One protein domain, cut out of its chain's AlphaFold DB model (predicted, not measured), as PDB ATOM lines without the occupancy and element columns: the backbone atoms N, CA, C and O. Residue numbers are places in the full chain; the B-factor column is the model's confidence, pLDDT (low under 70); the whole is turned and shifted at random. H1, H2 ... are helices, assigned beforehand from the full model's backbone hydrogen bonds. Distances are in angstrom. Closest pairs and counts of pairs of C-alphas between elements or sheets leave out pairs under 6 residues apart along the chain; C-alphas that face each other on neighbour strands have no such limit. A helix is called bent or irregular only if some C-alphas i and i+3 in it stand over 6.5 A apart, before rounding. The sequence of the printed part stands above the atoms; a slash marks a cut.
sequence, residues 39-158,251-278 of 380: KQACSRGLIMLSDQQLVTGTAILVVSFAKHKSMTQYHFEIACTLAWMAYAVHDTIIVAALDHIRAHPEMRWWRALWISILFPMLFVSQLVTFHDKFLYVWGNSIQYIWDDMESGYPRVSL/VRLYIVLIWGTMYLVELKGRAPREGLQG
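This is residues 39 to 158 and 251 to 278 of the 380 residues of an uncharacterized protein of Aspergillus steynii IBT 23096 (UniProt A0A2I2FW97). Three long helices, H1, H2 and H3, form an elongated up-and-down bundle, with H2 in the middle of the helices as a hub that touches H1, H3 and H5. H5 packs on H2 alone, and the short H4 is set crosswise at the end of the bundle where H1 ends and H2 begins. The printed part has 148 residues, with five named helices in the order H1, H2, H3, H4, H5 and no named strand, so the class is all helix. It is only just compact, close to loose, with a radius of gyration of the C-alphas of 17.3 A, and it spans 51 by 31 by 31 A.

Begin with H1, residues 39 to 66, and H2, residues 73 to 103: this helical hairpin touches most closely at the C-alphas of Gly 57 and Ala 83, 4.1 A apart, at a shallow tilt of 28 degrees, opposite ways. Go on to H3, residues 108 to 129, which makes a second helical hairpin with H2; their closest C-alphas, Cys 80 and Ser 125, are 6.3 A apart, at a shallow tilt of 30 degrees, opposite ways. H1, with residues 51 to 61 alone, touches H3 at a steep tilt of 44 degrees, the same way; the closest C-alphas, of Thr 58 and Leu 118, are 5.3 A apart. H4, residues 143 to 150, is close to but not clearly touching H3, about perpendicular at 86 degrees, with the C-alphas of Val 128 and Ile 145 closest at 6.9 A. H2, with residues 78 to 92 alone, touches H5, residues 251 to 270, at a shallow tilt of 22 degrees, opposite ways; the closest C-alphas, of Ala 88 and Leu 253, are 5.6 A apart. H5 is apart from H1, H3 and H4. In H1, H4 and H5 every O i to N i+4 pair is within hydrogen-bond range; in H2 it is 25 of 27 and in H3 16 of 18.

Find C-alpha 39 at (-25.126, 18.530, -20.358); from there H1 runs 40.6 A to C-alpha 66. H2 runs 43.1 A from C-alpha 73 and is irregular: it has a kink of 69 degrees near residue 97, and C-alphas 96 and 99 are 8.1 A apart. H3, 30.7 A long, starts at C-alpha 108, (-20.037, 19.296, -39.304), and is neither bent nor irregular, but only just: C-alphas 117 and 120 are 6.2 A apart. H4 is 10.7 A long, and H5 runs 28.2 A to C-alpha 270 at (-59.668, 11.308, -45.308).

Look for the two C-alphas farthest apart at Lys 39 and Ser 151, 53.7 A. The link from H3 to H4, residues 130 to 142, is long. Residues 159 to 250 are not printed, and C-alphas 158 and 251 are 20.8 A apart across the cut. The mean pLDDT of the printed part is 89.8, and residues 277 to 278 are under 70.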
ATOM      1  N   LYS A  39     -24.770  17.684 -19.189       74.88
ATOM      2  CA  LYS A  39     -25.126  18.530 -20.358       74.88
ATOM      3  C   LYS A  39     -24.458  17.979 -21.630       74.88
ATOM      4  O   LYS A  39     -25.052  18.050 -22.699       74.88
ATOM      5  N   GLN A  40     -23.266  17.388 -21.511       78.31
ATOM      6  CA  GLN A  40     -22.524  16.825 -22.637       78.31
ATOM      7  C   GLN A  40     -23.179  15.551 -23.189       78.31
ATOM      8  O   GLN A  40     -23.434  15.491 -24.388       78.31
ATOM      9  N   ALA A  41     -23.519  14.570 -22.347       76.94
ATOM     10  CA  ALA A  41     -24.245  13.373 -22.781       76.94
ATOM     11  C   ALA A  41     -25.624  13.726 -23.361       76.94
ATOM     12  O   ALA A  41     -26.039  13.155 -24.369       76.94
ATOM     13  N   CYS A  42     -26.298  14.729 -22.784       77.88
ATOM     14  CA  CYS A  42     -27.525  15.300 -23.337       77.88
ATOM     15  C   CYS A  42     -27.323  15.825 -24.771       77.88
ATOM     16  O   CYS A  42     -28.036  15.395 -25.678       77.88
ATOM     17  N   SER A  43     -26.335  16.698 -24.996       83.94
ATOM     18  CA  SER A  43     -26.034  17.240 -26.328       83.94
ATOM     19  C   SER A  43     -25.601  16.163 -27.326       83.94
ATOM     20  O   SER A  43     -26.078  16.178 -28.457       83.94
ATOM     21  N   ARG A  44     -24.767  15.194 -26.919       84.38
ATOM     22  CA  ARG A  44     -24.354  14.060 -27.767       84.38
ATOM     23  C   ARG A  44     -25.552  13.222 -28.210       84.38
ATOM     24  O   ARG A  44     -25.729  13.006 -29.405       84.38
ATOM     25  N   GLY A  45     -26.412  12.816 -27.273       83.75
ATOM     26  CA  GLY A  45     -27.601  12.021 -27.588       83.75
ATOM     27  C   GLY A  45     -28.606  12.758 -28.481       83.75
ATOM     28  O   GLY A  45     -29.204  12.148 -29.364       83.75
ATOM     29  N   LEU A  46     -28.752  14.078 -28.314       86.06
ATOM     30  CA  LEU A  46     -29.536  14.904 -29.236       86.06
ATOM     31  C   LEU A  46     -28.912  14.930 -30.640       86.06
ATOM     32  O   LEU A  46     -29.618  14.711 -31.618       86.06
ATOM     33  N   ILE A  47     -27.598  15.133 -30.762       89.12
ATOM     34  CA  ILE A  47     -26.907  15.140 -32.064       89.12
ATOM     35  C   ILE A  47     -27.056  13.792 -32.788       89.12
ATOM     36  O   ILE A  47     -27.301  13.789 -33.990       89.12
ATOM     37  N   MET A  48     -27.028  12.663 -32.072       88.44
ATOM     38  CA  MET A  48     -27.290  11.338 -32.659       88.44
ATOM     39  C   MET A  48     -28.710  11.214 -33.241       88.44
ATOM     40  O   MET A  48     -28.871  10.662 -34.328       88.44
ATOM     41  N   LEU A  49     -29.735  11.773 -32.578       86.56
ATOM     42  CA  LEU A  49     -31.076  11.897 -33.174       86.56
ATOM     43  C   LEU A  49     -31.045  12.798 -34.416       86.56
ATOM     44  O   LEU A  49     -31.642  12.459 -35.431       86.56
ATOM     45  N   SER A  50     -30.346  13.930 -34.338       91.12
ATOM     46  CA  SER A  50     -30.257  14.928 -35.410       91.12
ATOM     47  C   SER A  50     -29.645  14.367 -36.697       91.12
ATOM     48  O   SER A  50     -30.167  14.601 -37.787       91.12
ATOM     49  N   ASP A  51     -28.573  13.586 -36.562       91.62
ATOM     50  CA  ASP A  51     -27.889  12.931 -37.677       91.62
ATOM     51  C   ASP A  51     -28.749  11.795 -38.265       91.62
ATOM     52  O   ASP A  51     -28.829  11.651 -39.486       91.62
ATOM     53  N   GLN A  52     -29.480  11.052 -37.421       89.62
ATOM     54  CA  GLN A  52     -30.467  10.069 -37.884       89.62
ATOM     55  C   GLN A  52     -31.603  10.732 -38.677       89.62
ATOM     56  O   GLN A  52     -31.993  10.206 -39.717       89.62
ATOM     57  N   GLN A  53     -32.148  11.866 -38.221       90.62
ATOM     58  CA  GLN A  53     -33.259  12.534 -38.914       90.62
ATOM     59  C   GLN A  53     -32.865  13.022 -40.315       90.62
ATOM     60  O   GLN A  53     -33.661  12.871 -41.241       90.62
ATOM     61  N   LEU A  54     -31.636  13.521 -40.504       91.81
ATOM     62  CA  LEU A  54     -31.122  13.877 -41.833       91.81
ATOM     63  C   LEU A  54     -31.125  12.681 -42.791       91.81
ATOM     64  O   LEU A  54     -31.680  12.767 -43.887       91.81
ATOM     65  N   VAL A  55     -30.528  11.560 -42.376       90.88
ATOM     66  CA  VAL A  55     -30.426  10.358 -43.216       90.88
ATOM     67  C   VAL A  55     -31.812   9.760 -43.477       90.88
ATOM     68  O   VAL A  55     -32.128   9.444 -44.622       90.88
ATOM     69  N   THR A  56     -32.673   9.672 -42.457       89.19
ATOM     70  CA  THR A  56     -34.043   9.145 -42.585       89.19
ATOM     71  C   THR A  56     -34.900  10.009 -43.515       89.19
ATOM     72  O   THR A  56     -35.501   9.478 -44.448       89.19
ATOM     73  N   GLY A  57     -34.932  11.333 -43.316       91.56
ATOM     74  CA  GLY A  57     -35.694  12.253 -44.170       91.56
ATOM     75  C   GLY A  57     -35.212  12.227 -45.622       91.56
ATOM     76  O   GLY A  57     -36.024  12.169 -46.545       91.56
ATOM     77  N   THR A  58     -33.893  12.166 -45.832       95.00
ATOM     78  CA  THR A  58     -33.318  12.059 -47.181       95.00
ATOM     79  C   THR A  58     -33.665  10.722 -47.832       95.00
ATOM     80  O   THR A  58     -34.090  10.706 -48.983       95.00
ATOM     81  N   ALA A  59     -33.558   9.601 -47.113       91.62
ATOM     82  CA  ALA A  59     -33.903   8.279 -47.640       91.62
ATOM     83  C   ALA A  59     -35.387   8.177 -48.039       91.62
ATOM     84  O   ALA A  59     -35.698   7.645 -49.107       91.62
ATOM     85  N   ILE A  60     -36.293   8.738 -47.226       91.31
ATOM     86  CA  ILE A  60     -37.730   8.817 -47.528       91.31
ATOM     87  C   ILE A  60     -37.963   9.570 -48.845       91.31
ATOM     88  O   ILE A  60     -38.660   9.055 -49.724       91.31
ATOM     89  N   LEU A  61     -37.344  10.740 -49.035       95.56
ATOM     90  CA  LEU A  61     -37.470  11.480 -50.293       95.56
ATOM     91  C   LEU A  61     -36.805  10.751 -51.465       95.56
ATOM     92  O   LEU A  61     -37.421  10.650 -52.520       95.56
ATOM     93  N   VAL A  62     -35.604  10.188 -51.307       95.81
ATOM     94  CA  VAL A  62     -34.898   9.479 -52.393       95.81
ATOM     95  C   VAL A  62     -35.749   8.331 -52.937       95.81
ATOM     96  O   VAL A  62     -35.911   8.218 -54.151       95.81
ATOM     97  N   VAL A  63     -36.373   7.534 -52.063       93.44
ATOM     98  CA  VAL A  63     -37.316   6.482 -52.478       93.44
ATOM     99  C   VAL A  63     -38.570   7.075 -53.133       93.44
ATOM    100  O   VAL A  63     -39.047   6.539 -54.132       93.44
ATOM    101  N   SER A  64     -39.084   8.193 -52.619       93.25
ATOM    102  CA  SER A  64     -40.294   8.851 -53.134       93.25
ATOM    103  C   SER A  64     -40.116   9.414 -54.545       93.25
ATOM    104  O   SER A  64     -40.938   9.148 -55.422       93.25
ATOM    105  N   PHE A  65     -39.018  10.133 -54.785       95.62
ATOM    106  CA  PHE A  65     -38.646  10.640 -56.105       95.62
ATOM    107  C   PHE A  65     -38.282   9.491 -57.058       95.62
ATOM    108  O   PHE A  65     -38.756   9.479 -58.190       95.62
ATOM    109  N   ALA A  66     -37.548   8.463 -56.612       96.38
ATOM    110  CA  ALA A  66     -37.250   7.292 -57.448       96.38
ATOM    111  C   ALA A  66     -38.513   6.509 -57.865       96.38
ATOM    112  O   ALA A  66     -38.566   5.953 -58.962       96.38
ATOM    113  N   LYS A  67     -39.556   6.484 -57.024       94.31
ATOM    114  CA  LYS A  67     -40.841   5.819 -57.308       94.31
ATOM    115  C   LYS A  67     -41.920   6.742 -57.894       94.31
ATOM    116  O   LYS A  67     -43.073   6.324 -57.975       94.31
ATOM    117  N   HIS A  68     -41.578   7.946 -58.362       93.00
ATOM    118  CA  HIS A  68     -42.538   8.965 -58.825       93.00
ATOM    119  C   HIS A  68     -43.601   8.485 -59.844       93.00
ATOM    120  O   HIS A  68     -44.721   9.000 -59.863       93.00
ATOM    121  N   LYS A  69     -43.283   7.467 -60.659       94.56
ATOM    122  CA  LYS A  69     -44.190   6.865 -61.656       94.56
ATOM    123  C   LYS A  69     -45.213   5.877 -61.091       94.56
ATOM    124  O   LYS A  69     -46.252   5.683 -61.712       94.56
ATOM    125  N   SER A  70     -44.928   5.244 -59.952       93.19
ATOM    126  CA  SER A  70     -45.742   4.156 -59.379       93.19
ATOM    127  C   SER A  70     -46.237   4.419 -57.957       93.19
ATOM    128  O   SER A  70     -47.092   3.687 -57.467       93.19
ATOM    129  N   MET A  71     -45.725   5.450 -57.286       92.56
ATOM    130  CA  MET A  71     -46.236   5.907 -55.998       92.56
ATOM    131  C   MET A  71     -47.325   6.969 -56.201       92.56
ATOM    132  O   MET A  71     -47.200   7.833 -57.072       92.56
ATOM    133  N   THR A  72     -48.401   6.893 -55.414       93.38
ATOM    134  CA  THR A  72     -49.534   7.824 -55.533       93.38
ATOM    135  C   THR A  72     -49.242   9.169 -54.864       93.38
ATOM    136  O   THR A  72     -48.393   9.255 -53.972       93.38
ATOM    137  N   GLN A  73     -49.966  10.219 -55.259       94.69
ATOM    138  CA  GLN A  73     -49.846  11.565 -54.678       94.69
ATOM    139  C   GLN A  73     -50.073  11.563 -53.158       94.69
ATOM    140  O   GLN A  73     -49.330  12.210 -52.429       94.69
ATOM    141  N   TYR A  74     -51.012  10.753 -52.663       93.25
ATOM    142  CA  TYR A  74     -51.228  10.540 -51.226       93.25
ATOM    143  C   TYR A  74     -49.995   9.994 -50.488       93.25
ATOM    144  O   TYR A  74     -49.573  10.551 -49.475       93.25
ATOM    145  N   HIS A  75     -49.367   8.942 -51.017       91.50
ATOM    146  CA  HIS A  75     -48.156   8.378 -50.416       91.50
ATOM    147  C   HIS A  75     -46.965   9.348 -50.497       91.50
ATOM    148  O   HIS A  75     -46.114   9.358 -49.607       91.50
ATOM    149  N   PHE A  76     -46.917  10.190 -51.535       94.81
ATOM    150  CA  PHE A  76     -45.924  11.256 -51.668       94.81
ATOM    151  C   PHE A  76     -46.117  12.365 -50.643       94.81
ATOM    152  O   PHE A  76     -45.132  12.797 -50.057       94.81
ATOM    153  N   GLU A  77     -47.354  12.781 -50.375       94.69
ATOM    154  CA  GLU A  77     -47.637  13.788 -49.350       94.69
ATOM    155  C   GLU A  77     -47.215  13.302 -47.958       94.69
ATOM    156  O   GLU A  77     -46.490  13.997 -47.249       94.69
ATOM    157  N   ILE A  78     -47.555  12.055 -47.606       92.19
ATOM    158  CA  ILE A  78     -47.087  11.428 -46.359       92.19
ATOM    159  C   ILE A  78     -45.555  11.459 -46.279       92.19
ATOM    160  O   ILE A  78     -44.995  11.870 -45.262       92.19
ATOM    161  N   ALA A  79     -44.864  11.054 -47.345       93.44
ATOM    162  CA  ALA A  79     -43.406  11.025 -47.380       93.44
ATOM    163  C   ALA A  79     -42.774  12.427 -47.290       93.44
ATOM    164  O   ALA A  79     -41.789  12.613 -46.572       93.44
ATOM    165  N   CYS A  80     -43.347  13.421 -47.972       95.31
ATOM    166  CA  CYS A  80     -42.862  14.799 -47.968       95.31
ATOM    167  C   CYS A  80     -43.086  15.475 -46.615       95.31
ATOM    168  O   CYS A  80     -42.153  16.076 -46.079       95.31
ATOM    169  N   THR A  81     -44.268  15.315 -46.017       93.75
ATOM    170  CA  THR A  81     -44.555  15.825 -44.673       93.75
ATOM    171  C   THR A  81     -43.662  15.149 -43.621       93.75
ATOM    172  O   THR A  81     -43.058  15.847 -42.807       93.75
ATOM    173  N   LEU A  82     -43.457  13.823 -43.674       91.69
ATOM    174  CA  LEU A  82     -42.527  13.127 -42.767       91.69
ATOM    175  C   LEU A  82     -41.075  13.613 -42.917       91.69
ATOM    176  O   LEU A  82     -40.398  13.836 -41.913       91.69
ATOM    177  N   ALA A  83     -40.589  13.817 -44.145       94.56
ATOM    178  CA  ALA A  83     -39.242  14.333 -44.381       94.56
ATOM    179  C   ALA A  83     -39.083  15.799 -43.932       94.56
ATOM    180  O   ALA A  83     -38.033  16.170 -43.399       94.56
ATOM    181  N   TRP A  84     -40.122  16.627 -44.087       95.44
ATOM    182  CA  TRP A  84     -40.128  18.007 -43.596       95.44
ATOM    183  C   TRP A  84     -40.123  18.051 -42.064       95.44
ATOM    184  O   TRP A  84     -39.349  18.807 -41.475       95.44
ATOM    185  N   MET A  85     -40.900  17.185 -41.408       93.19
ATOM    186  CA  MET A  85     -40.880  17.018 -39.951       93.19
ATOM    187  C   MET A  85     -39.512  16.526 -39.456       93.19
ATOM    188  O   MET A  85     -38.998  17.072 -38.481       93.19
ATOM    189  N   ALA A  86     -38.871  15.576 -40.147       91.88
ATOM    190  CA  ALA A  86     -37.514  15.124 -39.825       91.88
ATOM    191  C   ALA A  86     -36.486  16.271 -39.917       91.88
ATOM    192  O   ALA A  86     -35.700  16.479 -38.989       91.88
ATOM    193  N   TYR A  87     -36.539  17.079 -40.982       94.81
ATOM    194  CA  TYR A  87     -35.703  18.279 -41.113       94.81
ATOM    195  C   TYR A  87     -35.998  19.323 -40.023       94.81
ATOM    196  O   TYR A  87     -35.071  19.920 -39.478       94.81
ATOM    197  N   ALA A  88     -37.262  19.504 -39.632       92.88
ATOM    198  CA  ALA A  88     -37.628  20.424 -38.558       92.88
ATOM    199  C   ALA A  88     -37.134  19.954 -37.173       92.88
ATOM    200  O   ALA A  88     -36.694  20.779 -36.369       92.88
ATOM    201  N   VAL A  89     -37.136  18.641 -36.895       91.12
ATOM    202  CA  VAL A  89     -36.495  18.069 -35.694       91.12
ATOM    203  C   VAL A  89     -34.980  18.290 -35.735       91.12
ATOM    204  O   VAL A  89     -34.410  18.719 -34.732       91.12
ATOM    205  N   HIS A  90     -34.335  18.053 -36.882       92.31
ATOM    206  CA  HIS A  90     -32.904  18.307 -37.065       92.31
ATOM    207  C   HIS A  90     -32.532  19.769 -36.758       92.31
ATOM    208  O   HIS A  90     -31.701  20.014 -35.884       92.31
ATOM    209  N   ASP A  91     -33.186  20.736 -37.410       91.12
ATOM    210  CA  ASP A  91     -32.920  22.178 -37.253       91.12
ATOM    211  C   ASP A  91     -33.148  22.632 -35.793       91.12
ATOM    212  O   ASP A  91     -32.313  23.318 -35.201       91.12
ATOM    213  N   THR A  92     -34.207  22.123 -35.143       89.12
ATOM    214  CA  THR A  92     -34.474  22.355 -33.707       89.12
ATOM    215  C   THR A  92     -33.334  21.840 -32.819       89.12
ATOM    216  O   THR A  92     -32.960  22.489 -31.838       89.12
ATOM    217  N   ILE A  93     -32.746  20.687 -33.154       88.75
ATOM    218  CA  ILE A  93     -31.605  20.138 -32.415       88.75
ATOM    219  C   ILE A  93     -30.317  20.919 -32.704       88.75
ATOM    220  O   ILE A  93     -29.538  21.116 -31.773       88.75
ATOM    221  N   ILE A  94     -30.086  21.399 -33.931       89.19
ATOM    222  CA  ILE A  94     -28.931  22.264 -34.232       89.19
ATOM    223  C   ILE A  94     -28.966  23.513 -33.347       89.19
ATOM    224  O   ILE A  94     -27.957  23.812 -32.710       89.19
ATOM    225  N   VAL A  95     -30.123  24.171 -33.211       85.00
ATOM    226  CA  VAL A  95     -30.305  25.305 -32.285       85.00
ATOM    227  C   VAL A  95     -30.044  24.886 -30.829       85.00
ATOM    228  O   VAL A  95     -29.273  25.538 -30.126       85.00
ATOM    229  N   ALA A  96     -30.622  23.770 -30.368       82.94
ATOM    230  CA  ALA A  96     -30.498  23.317 -28.976       82.94
ATOM    231  C   ALA A  96     -29.101  22.781 -28.585       82.94
ATOM    232  O   ALA A  96     -28.761  22.754 -27.398       82.94
ATOM    233  N   ALA A  97     -28.294  22.333 -29.550       85.94
ATOM    234  CA  ALA A  97     -26.972  21.734 -29.342       85.94
ATOM    235  C   ALA A  97     -25.813  22.584 -29.900       85.94
ATOM    236  O   ALA A  97     -24.667  22.118 -29.902       85.94
ATOM    237  N   LEU A  98     -26.081  23.819 -30.340       84.56
ATOM    238  CA  LEU A  98     -25.133  24.667 -31.072       84.56
ATOM    239  C   LEU A  98     -23.796  24.868 -30.342       84.56
ATOM    240  O   LEU A  98     -22.747  24.727 -30.964       84.56
ATOM    241  N   ASP A  99     -23.817  25.103 -29.022       84.25
ATOM    242  CA  ASP A  99     -22.613  25.177 -28.171       84.25
ATOM    243  C   ASP A  99     -21.691  23.959 -28.360       84.25
ATOM    244  O   ASP A  99     -20.473  24.086 -28.469       84.25
ATOM    245  N   HIS A 100     -22.280  22.760 -28.378       84.62
ATOM    246  CA  HIS A 100     -21.550  21.496 -28.414       84.62
ATOM    247  C   HIS A 100     -20.994  21.219 -29.813       84.62
ATOM    248  O   HIS A 100     -19.864  20.762 -29.941       84.62
ATOM    249  N   ILE A 101     -21.744  21.569 -30.862       86.50
ATOM    250  CA  ILE A 101     -21.298  21.485 -32.264       86.50
ATOM    251  C   ILE A 101     -20.208  22.535 -32.558       86.50
ATOM    252  O   ILE A 101     -19.306  22.313 -33.373       86.50
ATOM    253  N   ARG A 102     -20.248  23.685 -31.873       85.19
ATOM    254  CA  ARG A 102     -19.193  24.704 -31.932       85.19
ATOM    255  C   ARG A 102     -17.922  24.251 -31.212       85.19
ATOM    256  O   ARG A 102     -16.851  24.383 -31.797       85.19
ATOM    257  N   ALA A 103     -18.039  23.637 -30.034       86.62
ATOM    258  CA  ALA A 103     -16.910  23.046 -29.307       86.62
ATOM    259  C   ALA A 103     -16.296  21.815 -30.010       86.62
ATOM    260  O   ALA A 103     -15.084  21.625 -29.959       86.62
ATOM    261  N   HIS A 104     -17.115  21.001 -30.682       84.62
ATOM    262  CA  HIS A 104     -16.696  19.779 -31.371       84.62
ATOM    263  C   HIS A 104     -17.026  19.876 -32.875       84.62
ATOM    264  O   HIS A 104     -18.125  19.503 -33.290       84.62
ATOM    265  N   PRO A 105     -16.101  20.383 -33.722       81.44
ATOM    266  CA  PRO A 105     -16.320  20.558 -35.167       81.44
ATOM    267  C   PRO A 105     -16.430  19.243 -35.962       81.44
ATOM    268  O   PRO A 105     -16.722  19.255 -37.161       81.44
ATOM    269  N   GLU A 106     -16.204  18.107 -35.309       78.62
ATOM    270  CA  GLU A 106     -16.309  16.775 -35.890       78.62
ATOM    271  C   GLU A 106     -17.702  16.528 -36.502       78.62
ATOM    272  O   GLU A 106     -18.752  16.872 -35.948       78.62
ATOM    273  N   MET A 107     -17.706  15.935 -37.698       84.69
ATOM    274  CA  MET A 107     -18.904  15.644 -38.497       84.69
ATOM    275  C   MET A 107     -19.756  16.866 -38.920       84.69
ATOM    276  O   MET A 107     -20.821  16.671 -39.506       84.69
ATOM    277  N   ARG A 108     -19.318  18.129 -38.729       89.44
ATOM    278  CA  ARG A 108     -20.037  19.296 -39.304       89.44
ATOM    279  C   ARG A 108     -20.167  19.210 -40.832       89.44
ATOM    280  O   ARG A 108     -21.221  19.544 -41.367       89.44
ATOM    281  N   TRP A 109     -19.137  18.712 -41.523       88.44
ATOM    282  CA  TRP A 109     -19.122  18.618 -42.990       88.44
ATOM    283  C   TRP A 109     -20.100  17.553 -43.496       88.44
ATOM    284  O   TRP A 109     -20.779  17.758 -44.497       88.44
ATOM    285  N   TRP A 110     -20.228  16.452 -42.751       90.56
ATOM    286  CA  TRP A 110     -21.203  15.393 -42.994       90.56
ATOM    287  C   TRP A 110     -22.633  15.929 -42.857       90.56
ATOM    288  O   TRP A 110     -23.454  15.727 -43.749       90.56
ATOM    289  N   ARG A 111     -22.913  16.699 -41.796       93.56
ATOM    290  CA  ARG A 111     -24.212  17.369 -41.600       93.56
ATOM    291  C   ARG A 111     -24.520  18.333 -42.741       93.56
ATOM    292  O   ARG A 111     -25.582  18.226 -43.340       93.56
ATOM    293  N   ALA A 112     -23.582  19.214 -43.098       92.69
ATOM    294  CA  ALA A 112     -23.763  20.141 -44.215       92.69
ATOM    295  C   ALA A 112     -23.989  19.418 -45.558       92.69
ATOM    296  O   ALA A 112     -24.839  19.847 -46.335       92.69
ATOM    297  N   LEU A 113     -23.310  18.295 -45.817       93.31
ATOM    298  CA  LEU A 113     -23.554  17.466 -47.002       93.31
ATOM    299  C   LEU A 113     -24.996  16.937 -47.032       93.31
ATOM    300  O   LEU A 113     -25.691  17.138 -48.024       93.31
ATOM    301  N   TRP A 114     -25.484  16.333 -45.945       94.56
ATOM    302  CA  TRP A 114     -26.852  15.803 -45.908       94.56
ATOM    303  C   TRP A 114     -27.924  16.897 -45.916       94.56
ATOM    304  O   TRP A 114     -28.918  16.740 -46.619       94.56
ATOM    305  N   ILE A 115     -27.721  18.031 -45.234       95.50
ATOM    306  CA  ILE A 115     -28.621  19.194 -45.335       95.50
ATOM    307  C   ILE A 115     -28.669  19.703 -46.788       95.50
ATOM    308  O   ILE A 115     -29.749  20.001 -47.291       95.50
ATOM    309  N   SER A 116     -27.530  19.746 -47.491       95.06
ATOM    310  CA  SER A 116     -27.451  20.186 -48.898       95.06
ATOM    311  C   SER A 116     -28.104  19.220 -49.892       95.06
ATOM    312  O   SER A 116     -28.451  19.640 -50.991       95.06
ATOM    313  N   ILE A 117     -28.289  17.947 -49.526       96.31
ATOM    314  CA  ILE A 117     -29.044  16.966 -50.324       96.31
ATOM    315  C   ILE A 117     -30.538  17.035 -49.972       96.31
ATOM    316  O   ILE A 117     -31.385  17.088 -50.860       96.31
ATOM    317  N   LEU A 118     -30.871  17.090 -48.679       96.81
ATOM    318  CA  LEU A 118     -32.245  17.105 -48.178       96.81
ATOM    319  C   LEU A 118     -32.997  18.393 -48.548       96.81
ATOM    320  O   LEU A 118     -34.169  18.336 -48.920       96.81
ATOM    321  N   PHE A 119     -32.339  19.553 -48.471       97.31
ATOM    322  CA  PHE A 119     -32.980  20.848 -48.699       97.31
ATOM    323  C   PHE A 119     -33.533  21.024 -50.127       97.31
ATOM    324  O   PHE A 119     -34.719  21.344 -50.235       97.31
ATOM    325  N   PRO A 120     -32.779  20.780 -51.222       97.81
ATOM    326  CA  PRO A 120     -33.326  20.863 -52.577       97.81
ATOM    327  C   PRO A 120     -34.491  19.898 -52.803       97.81
ATOM    328  O   PRO A 120     -35.475  20.269 -53.437       97.81
ATOM    329  N   MET A 121     -34.414  18.686 -52.243       97.94
ATOM    330  CA  MET A 121     -35.486  17.696 -52.358       97.94
ATOM    331  C   MET A 121     -36.757  18.164 -51.641       97.94
ATOM    332  O   MET A 121     -37.829  18.105 -52.233       97.94
ATOM    333  N   LEU A 122     -36.649  18.715 -50.425       97.44
ATOM    334  CA  LEU A 122     -37.784  19.313 -49.712       97.44
ATOM    335  C   LEU A 122     -38.348  20.548 -50.426       97.44
ATOM    336  O   LEU A 122     -39.565  20.698 -50.503       97.44
ATOM    337  N   PHE A 123     -37.489  21.427 -50.947       97.31
ATOM    338  CA  PHE A 123     -37.897  22.630 -51.680       97.31
ATOM    339  C   PHE A 123     -38.701  22.260 -52.934       97.31
ATOM    340  O   PHE A 123     -39.783  22.796 -53.167       97.31
ATOM    341  N   VAL A 124     -38.208  21.285 -53.701       96.19
ATOM    342  CA  VAL A 124     -38.906  20.722 -54.861       96.19
ATOM    343  C   VAL A 124     -40.197  20.006 -54.443       96.19
ATOM    344  O   VAL A 124     -41.213  20.182 -55.110       96.19
ATOM    345  N   SER A 125     -40.212  19.279 -53.320       96.31
ATOM    346  CA  SER A 125     -41.444  18.694 -52.774       96.31
ATOM    347  C   SER A 125     -42.518  19.751 -52.514       96.31
ATOM    348  O   SER A 125     -43.650  19.537 -52.931       96.31
ATOM    349  N   GLN A 126     -42.191  20.909 -51.919       95.06
ATOM    350  CA  GLN A 126     -43.185  21.976 -51.705       95.06
ATOM    351  C   GLN A 126     -43.781  22.505 -53.021       95.06
ATOM    352  O   GLN A 126     -44.968  22.813 -53.075       95.06
ATOM    353  N   LEU A 127     -42.991  22.597 -54.097       94.31
ATOM    354  CA  LEU A 127     -43.513  23.010 -55.407       94.31
ATOM    355  C   LEU A 127     -44.541  22.005 -55.951       94.31
ATOM    356  O   LEU A 127     -45.553  22.420 -56.513       94.31
ATOM    357  N   VAL A 128     -44.308  20.703 -55.748       94.81
ATOM    358  CA  VAL A 128     -45.229  19.625 -56.147       94.81
ATOM    359  C   VAL A 128     -46.499  19.630 -55.297       94.81
ATOM    360  O   VAL A 128     -47.595  19.551 -55.846       94.81
ATOM    361  N   THR A 129     -46.373  19.707 -53.969       94.38
ATOM    362  CA  THR A 129     -47.503  19.508 -53.045       94.38
ATOM    363  C   THR A 129     -48.445  20.711 -52.972       94.38
ATOM    364  O   THR A 129     -49.641  20.542 -52.750       94.38
ATOM    365  N   PHE A 130     -47.946  21.923 -53.245       93.44
ATOM    366  CA  PHE A 130     -48.762  23.138 -53.381       93.44
ATOM    367  C   PHE A 130     -49.245  23.417 -54.815       93.44
ATOM    368  O   PHE A 130     -49.777  24.497 -55.077       93.44
ATOM    369  N   HIS A 131     -49.080  22.474 -55.745       92.94
ATOM    370  CA  HIS A 131     -49.589  22.615 -57.107       92.94
ATOM    371  C   HIS A 131     -51.126  22.503 -57.154       92.94
ATOM    372  O   HIS A 131     -51.693  21.592 -56.556       92.94
ATOM    373  N   ASP A 132     -51.804  23.361 -57.931       90.19
ATOM    374  CA  ASP A 132     -53.281  23.492 -57.976       90.19
ATOM    375  C   ASP A 132     -54.054  22.174 -58.248       90.19
ATOM    376  O   ASP A 132     -55.241  22.078 -57.935       90.19
ATOM    377  N   LYS A 133     -53.410  21.161 -58.850       91.50
ATOM    378  CA  LYS A 133     -53.998  19.835 -59.159       91.50
ATOM    379  C   LYS A 133     -53.554  18.707 -58.212       91.50
ATOM    380  O   LYS A 133     -53.989  17.566 -58.386       91.50
ATOM    381  N   PHE A 134     -52.670  18.982 -57.256       93.81
ATOM    382  CA  PHE A 134     -52.152  17.979 -56.324       93.81
ATOM    383  C   PHE A 134     -53.257  17.493 -55.373       93.81
ATOM    384  O   PHE A 134     -54.079  18.279 -54.909       93.81
ATOM    385  N   LEU A 135     -53.316  16.179 -55.127       92.44
ATOM    386  CA  LEU A 135     -54.382  15.502 -54.369       92.44
ATOM    387  C   LEU A 135     -55.814  15.724 -54.897       92.44
ATOM    388  O   LEU A 135     -56.776  15.382 -54.213       92.44
ATOM    389  N   TYR A 136     -55.989  16.191 -56.140       90.94
ATOM    390  CA  TYR A 136     -57.314  16.214 -56.775       90.94
ATOM    391  C   TYR A 136     -57.851  14.792 -57.036       90.94
ATOM    392  O   TYR A 136     -59.051  14.550 -56.947       90.94
ATOM    393  N   VAL A 137     -56.955  13.829 -57.296       90.94
ATOM    394  CA  VAL A 137     -57.253  12.387 -57.310       90.94
ATOM    395  C   VAL A 137     -56.138  11.655 -56.564       90.94
ATOM    396  O   VAL A 137     -55.017  11.531 -57.056       90.94
ATOM    397  N   TRP A 138     -56.438  11.159 -55.365       90.50
ATOM    398  CA  TRP A 138     -55.438  10.680 -54.396       90.50
ATOM    399  C   TRP A 138     -54.670   9.429 -54.853       90.50
ATOM    400  O   TRP A 138     -53.523   9.210 -54.446       90.50
ATOM    401  N   GLY A 139     -55.304   8.618 -55.706       89.38
ATOM    402  CA  GLY A 139     -54.731   7.416 -56.314       89.38
ATOM    403  C   GLY A 139     -53.853   7.667 -57.547       89.38
ATOM    404  O   GLY A 139     -53.136   6.755 -57.952       89.38
ATOM    405  N   ASN A 140     -53.858   8.872 -58.133       93.06
ATOM    406  CA  ASN A 140     -52.997   9.175 -59.280       93.06
ATOM    407  C   ASN A 140     -51.520   9.111 -58.877       93.06
ATOM    408  O   ASN A 140     -51.153   9.475 -57.756       93.06
ATOM    409  N   SER A 141     -50.654   8.694 -59.804       94.75
ATOM    410  CA  SER A 141     -49.206   8.773 -59.611       94.75
ATOM    411  C   SER A 141     -48.730  10.227 -59.548       94.75
ATOM    412  O   SER A 141     -49.401  11.150 -60.026       94.75
ATOM    413  N   ILE A 142     -47.552  10.448 -58.961       94.62
ATOM    414  CA  ILE A 142     -46.955  11.792 -58.900       94.62
ATOM    415  C   ILE A 142     -46.518  12.252 -60.298       94.62
ATOM    416  O   ILE A 142     -46.519  13.449 -60.565       94.62
ATOM    417  N   GLN A 143     -46.210  11.316 -61.213       95.12
ATOM    418  CA  GLN A 143     -45.915  11.597 -62.628       95.12
ATOM    419  C   GLN A 143     -46.920  12.565 -63.262       95.12
ATOM    420  O   GLN A 143     -46.486  13.513 -63.897       95.12
ATOM    421  N   TYR A 144     -48.218  12.423 -62.975       94.44
ATOM    422  CA  TYR A 144     -49.253  13.333 -63.477       94.44
ATOM    423  C   TYR A 144     -48.997  14.818 -63.143       94.44
ATOM    424  O   TYR A 144     -49.328  15.692 -63.933       94.44
ATOM    425  N   ILE A 145     -48.400  15.116 -61.984       94.88
ATOM    426  CA  ILE A 145     -48.076  16.489 -61.562       94.88
ATOM    427  C   ILE A 145     -46.746  16.952 -62.174       94.88
ATOM    428  O   ILE A 145     -46.603  18.130 -62.484       94.88
ATOM    429  N   TRP A 146     -45.799  16.038 -62.404       93.31
ATOM    430  CA  TRP A 146     -44.584  16.333 -63.171       93.31
ATOM    431  C   TRP A 146     -44.918  16.697 -64.624       93.31
ATOM    432  O   TRP A 146     -44.512  17.764 -65.077       93.31
ATOM    433  N   ASP A 147     -45.726  15.871 -65.297       93.81
ATOM    434  CA  ASP A 147     -46.193  16.085 -66.674       93.81
ATOM    435  C   ASP A 147     -46.943  17.423 -66.819       93.81
ATOM    436  O   ASP A 147     -46.777  18.144 -67.801       93.81
ATOM    437  N   ASP A 148     -47.764  17.784 -65.826       92.38
ATOM    438  CA  ASP A 148     -48.526  19.035 -65.844       92.38
ATOM    439  C   ASP A 148     -47.622  20.263 -65.633       92.38
ATOM    440  O   ASP A 148     -47.760  21.257 -66.346       92.38
ATOM    441  N   MET A 149     -46.636  20.180 -64.729       89.94
ATOM    442  CA  MET A 149     -45.667  21.261 -64.503       89.94
ATOM    443  C   MET A 149     -44.723  21.498 -65.694       89.94
ATOM    444  O   MET A 149     -44.253  22.626 -65.851       89.94
ATOM    445  N   GLU A 150     -44.477  20.506 -66.561       88.25
ATOM    446  CA  GLU A 150     -43.763  20.719 -67.836       88.25
ATOM    447  C   GLU A 150     -44.514  21.692 -68.767       88.25
ATOM    448  O   GLU A 150     -43.883  22.415 -69.540       88.25
ATOM    449  N   SER A 151     -45.847  21.790 -68.652       86.88
ATOM    450  CA  SER A 151     -46.652  22.786 -69.380       86.88
ATOM    451  C   SER A 151     -46.615  24.199 -68.765       86.88
ATOM    452  O   SER A 151     -47.072  25.160 -69.390       86.88
ATOM    453  N   GLY A 152     -46.031  24.340 -67.569       82.81
ATOM    454  CA  GLY A 152     -45.898  25.584 -66.809       82.81
ATOM    455  C   GLY A 152     -46.618  25.546 -65.456       82.81
ATOM    456  O   GLY A 152     -47.613  24.854 -65.274       82.81
ATOM    457  N   TYR A 153     -46.124  26.323 -64.487       85.00
ATOM    458  CA  TYR A 153     -46.720  26.398 -63.148       85.00
ATOM    459  C   TYR A 153     -47.875  27.421 -63.130       85.00
ATOM    460  O   TYR A 153     -47.615  28.611 -63.333       85.00
ATOM    461  N   PRO A 154     -49.140  27.019 -62.897       76.94
ATOM    462  CA  PRO A 154     -50.298  27.868 -63.185       76.94
ATOM    463  C   PRO A 154     -50.431  29.065 -62.236       76.94
ATOM    464  O   PRO A 154     -50.722  30.176 -62.689       76.94
ATOM    465  N   ARG A 155     -50.241  28.863 -60.923       83.31
ATOM    466  CA  ARG A 155     -50.355  29.907 -59.889       83.31
ATOM    467  C   ARG A 155     -49.438  29.610 -58.707       83.31
ATOM    468  O   ARG A 155     -49.606  28.610 -58.025       83.31
ATOM    469  N   VAL A 156     -48.513  30.517 -58.400       86.06
ATOM    470  CA  VAL A 156     -47.769  30.477 -57.129       86.06
ATOM    471  C   VAL A 156     -48.610  31.171 -56.061       86.06
ATOM    472  O   VAL A 156     -48.864  32.372 -56.152       86.06
ATOM    473  N   SER A 157     -49.053  30.432 -55.041       89.38
ATOM    474  CA  SER A 157     -49.780  31.032 -53.918       89.38
ATOM    475  C   SER A 157     -48.844  31.871 -53.035       89.38
ATOM    476  O   SER A 157     -47.667  31.549 -52.860       89.38
ATOM    477  N   LEU A 158     -49.366  32.944 -52.425       89.50
ATOM    478  CA  LEU A 158     -48.590  33.761 -51.481       89.50
ATOM    479  C   LEU A 158     -48.093  32.931 -50.284       89.50
ATOM    480  O   LEU A 158     -47.004  33.176 -49.774       89.50
ATOM    481  N   VAL A 251     -40.002  28.718 -32.638       84.00
ATOM    482  CA  VAL A 251     -41.476  28.648 -32.615       84.00
ATOM    483  C   VAL A 251     -42.029  28.194 -33.967       84.00
ATOM    484  O   VAL A 251     -42.900  27.328 -34.004       84.00
ATOM    485  N   ARG A 252     -41.480  28.701 -35.078       87.00
ATOM    486  CA  ARG A 252     -41.802  28.252 -36.442       87.00
ATOM    487  C   ARG A 252     -41.598  26.742 -36.600       87.00
ATOM    488  O   ARG A 252     -42.460  26.076 -37.165       87.00
ATOM    489  N   LEU A 253     -40.490  26.198 -36.091       88.69
ATOM    490  CA  LEU A 253     -40.204  24.762 -36.158       88.69
ATOM    491  C   LEU A 253     -41.213  23.942 -35.342       88.69
ATOM    492  O   LEU A 253     -41.769  22.981 -35.867       88.69
ATOM    493  N   TYR A 254     -41.545  24.359 -34.115       86.25
ATOM    494  CA  TYR A 254     -42.613  23.710 -33.338       86.25
ATOM    495  C   TYR A 254     -43.980  23.773 -34.035       86.25
ATOM    496  O   TYR A 254     -44.711  22.783 -34.013       86.25
ATOM    497  N   ILE A 255     -44.317  24.884 -34.700       87.38
ATOM    498  CA  ILE A 255     -45.548  24.996 -35.498       87.38
ATOM    499  C   ILE A 255     -45.542  23.989 -36.656       87.38
ATOM    500  O   ILE A 255     -46.542  23.304 -36.836       87.38
ATOM    501  N   VAL A 256     -44.430  23.830 -37.389       89.25
ATOM    502  CA  VAL A 256     -44.301  22.814 -38.458       89.25
ATOM    503  C   VAL A 256     -44.477  21.394 -37.909       89.25
ATOM    504  O   VAL A 256     -45.178  20.590 -38.520       89.25
ATOM    505  N   LEU A 257     -43.904  21.081 -36.743       89.06
ATOM    506  CA  LEU A 257     -44.027  19.758 -36.117       89.06
ATOM    507  C   LEU A 257     -45.463  19.452 -35.662       89.06
ATOM    508  O   LEU A 257     -45.958  18.346 -35.888       89.06
ATOM    509  N   ILE A 258     -46.147  20.427 -35.054       87.44
ATOM    510  CA  ILE A 258     -47.549  20.297 -34.627       87.44
ATOM    511  C   ILE A 258     -48.468  20.192 -35.850       87.44
ATOM    512  O   ILE A 258     -49.264  19.257 -35.935       87.44
ATOM    513  N   TRP A 259     -48.319  21.106 -36.816       92.75
ATOM    514  CA  TRP A 259     -49.105  21.124 -38.049       92.75
ATOM    515  C   TRP A 259     -48.936  19.827 -38.839       92.75
ATOM    516  O   TRP A 259     -49.938  19.191 -39.141       92.75
ATOM    517  N   GLY A 260     -47.703  19.379 -39.096       88.81
ATOM    518  CA  GLY A 260     -47.443  18.146 -39.844       88.81
ATOM    519  C   GLY A 260     -48.017  16.905 -39.154       88.81
ATOM    520  O   GLY A 260     -48.590  16.040 -39.812       88.81
ATOM    521  N   THR A 261     -47.970  16.850 -37.817       86.56
ATOM    522  CA  THR A 261     -48.599  15.762 -37.045       86.56
ATOM    523  C   THR A 261     -50.126  15.778 -37.188       86.56
ATOM    524  O   THR A 261     -50.727  14.735 -37.437       86.56
ATOM    525  N   MET A 262     -50.766  16.946 -37.065       90.25
ATOM    526  CA  MET A 262     -52.218  17.086 -37.250       90.25
ATOM    527  C   MET A 262     -52.641  16.783 -38.694       90.25
ATOM    528  O   MET A 262     -53.623  16.078 -38.914       90.25
ATOM    529  N   TYR A 263     -51.874  17.274 -39.666       91.00
ATOM    530  CA  TYR A 263     -52.124  17.117 -41.092       91.00
ATOM    531  C   TYR A 263     -52.006  15.656 -41.539       91.00
ATOM    532  O   TYR A 263     -52.904  15.166 -42.213       91.00
ATOM    533  N   LEU A 264     -50.988  14.908 -41.087       88.62
ATOM    534  CA  LEU A 264     -50.885  13.463 -41.350       88.62
ATOM    535  C   LEU A 264     -52.081  12.673 -40.791       88.62
ATOM    536  O   LEU A 264     -52.542  11.726 -41.433       88.62
ATOM    537  N   VAL A 265     -52.597  13.057 -39.619       86.31
ATOM    538  CA  VAL A 265     -53.787  12.429 -39.019       86.31
ATOM    539  C   VAL A 265     -55.054  12.765 -39.815       86.31
ATOM    540  O   VAL A 265     -55.853  11.866 -40.076       86.31
ATOM    541  N   GLU A 266     -55.234  14.015 -40.256       89.00
ATOM    542  CA  GLU A 266     -56.364  14.398 -41.116       89.00
ATOM    543  C   GLU A 266     -56.300  13.694 -42.480       89.00
ATOM    544  O   GLU A 266     -57.298  13.126 -42.925       89.00
ATOM    545  N   LEU A 267     -55.125  13.687 -43.116       88.88
ATOM    546  CA  LEU A 267     -54.889  13.090 -44.429       88.88
ATOM    547  C   LEU A 267     -55.244  11.593 -44.414       88.88
ATOM    548  O   LEU A 267     -56.056  11.146 -45.224       88.88
ATOM    549  N   LYS A 268     -54.745  10.836 -43.426       86.38
ATOM    550  CA  LYS A 268     -55.139   9.430 -43.214       86.38
ATOM    551  C   LYS A 268     -56.627   9.277 -42.901       86.38
ATOM    552  O   LYS A 268     -57.291   8.413 -43.464       86.38
ATOM    553  N   GLY A 269     -57.185  10.151 -42.060       86.81
ATOM    554  CA  GLY A 269     -58.618  10.177 -41.752       86.81
ATOM    555  C   GLY A 269     -59.517  10.528 -42.947       86.81
ATOM    556  O   GLY A 269     -60.738  10.351 -42.871       86.81
ATOM    557  N   ARG A 270     -58.959  11.037 -44.050       89.69
ATOM    558  CA  ARG A 270     -59.668  11.308 -45.308       89.69
ATOM    559  C   ARG A 270     -59.499  10.198 -46.341       89.69
ATOM    560  O   ARG A 270     -60.486   9.902 -47.003       89.69
ATOM    561  N   ALA A 271     -58.342   9.542 -46.433       86.75
ATOM    562  CA  ALA A 271     -58.043   8.546 -47.471       86.75
ATOM    563  C   ALA A 271     -59.181   7.533 -47.782       86.75
ATOM    564  O   ALA A 271     -59.531   7.413 -48.961       86.75
ATOM    565  N   PRO A 272     -59.856   6.891 -46.799       84.69
ATOM    566  CA  PRO A 272     -60.966   5.969 -47.082       84.69
ATOM    567  C   PRO A 272     -62.203   6.638 -47.708       84.69
ATOM    568  O   PRO A 272     -62.945   6.000 -48.451       84.69
ATOM    569  N   ARG A 273     -62.437   7.925 -47.416       86.06
ATOM    570  CA  ARG A 273     -63.553   8.724 -47.962       86.06
ATOM    571  C   ARG A 273     -63.277   9.204 -49.387       86.06
ATOM    572  O   ARG A 273     -64.211   9.357 -50.163       86.06
ATOM    573  N   GLU A 274     -62.003   9.374 -49.734       86.38
ATOM    574  CA  GLU A 274     -61.518   9.776 -51.065       86.38
ATOM    575  C   GLU A 274     -61.299   8.556 -51.996       86.38
ATOM    576  O   GLU A 274     -60.671   8.660 -53.049       86.38
ATOM    577  N   GLY A 275     -61.800   7.375 -51.604       80.81
ATOM    578  CA  GLY A 275     -61.801   6.162 -52.425       80.81
ATOM    579  C   GLY A 275     -60.494   5.362 -52.443       80.81
ATOM    580  O   GLY A 275     -60.396   4.406 -53.215       80.81
ATOM    581  N   LEU A 276     -59.499   5.691 -51.608       80.62
ATOM    582  CA  LEU A 276     -58.315   4.840 -51.464       80.62
ATOM    583  C   LEU A 276     -58.683   3.542 -50.736       80.62
ATOM    584  O   LEU A 276     -59.056   3.548 -49.565       80.62
ATOM    585  N   GLN A 277     -58.533   2.423 -51.442       68.31
ATOM    586  CA  GLN A 277     -58.690   1.074 -50.906       68.31
ATOM    587  C   GLN A 277     -57.338   0.360 -50.967       68.31
ATOM    588  O   GLN A 277     -56.741   0.226 -52.034       68.31
ATOM    589  N   GLY A 278     -56.841  -0.076 -49.812       66.56
ATOM    590  CA  GLY A 278     -55.541  -0.724 -49.671       66.56
ATOM    591  C   GLY A 278     -55.225  -1.014 -48.207       66.56
ATOM    592  O   GLY A 278     -55.832  -0.438 -47.304       66.56
TER     593      GLY A 278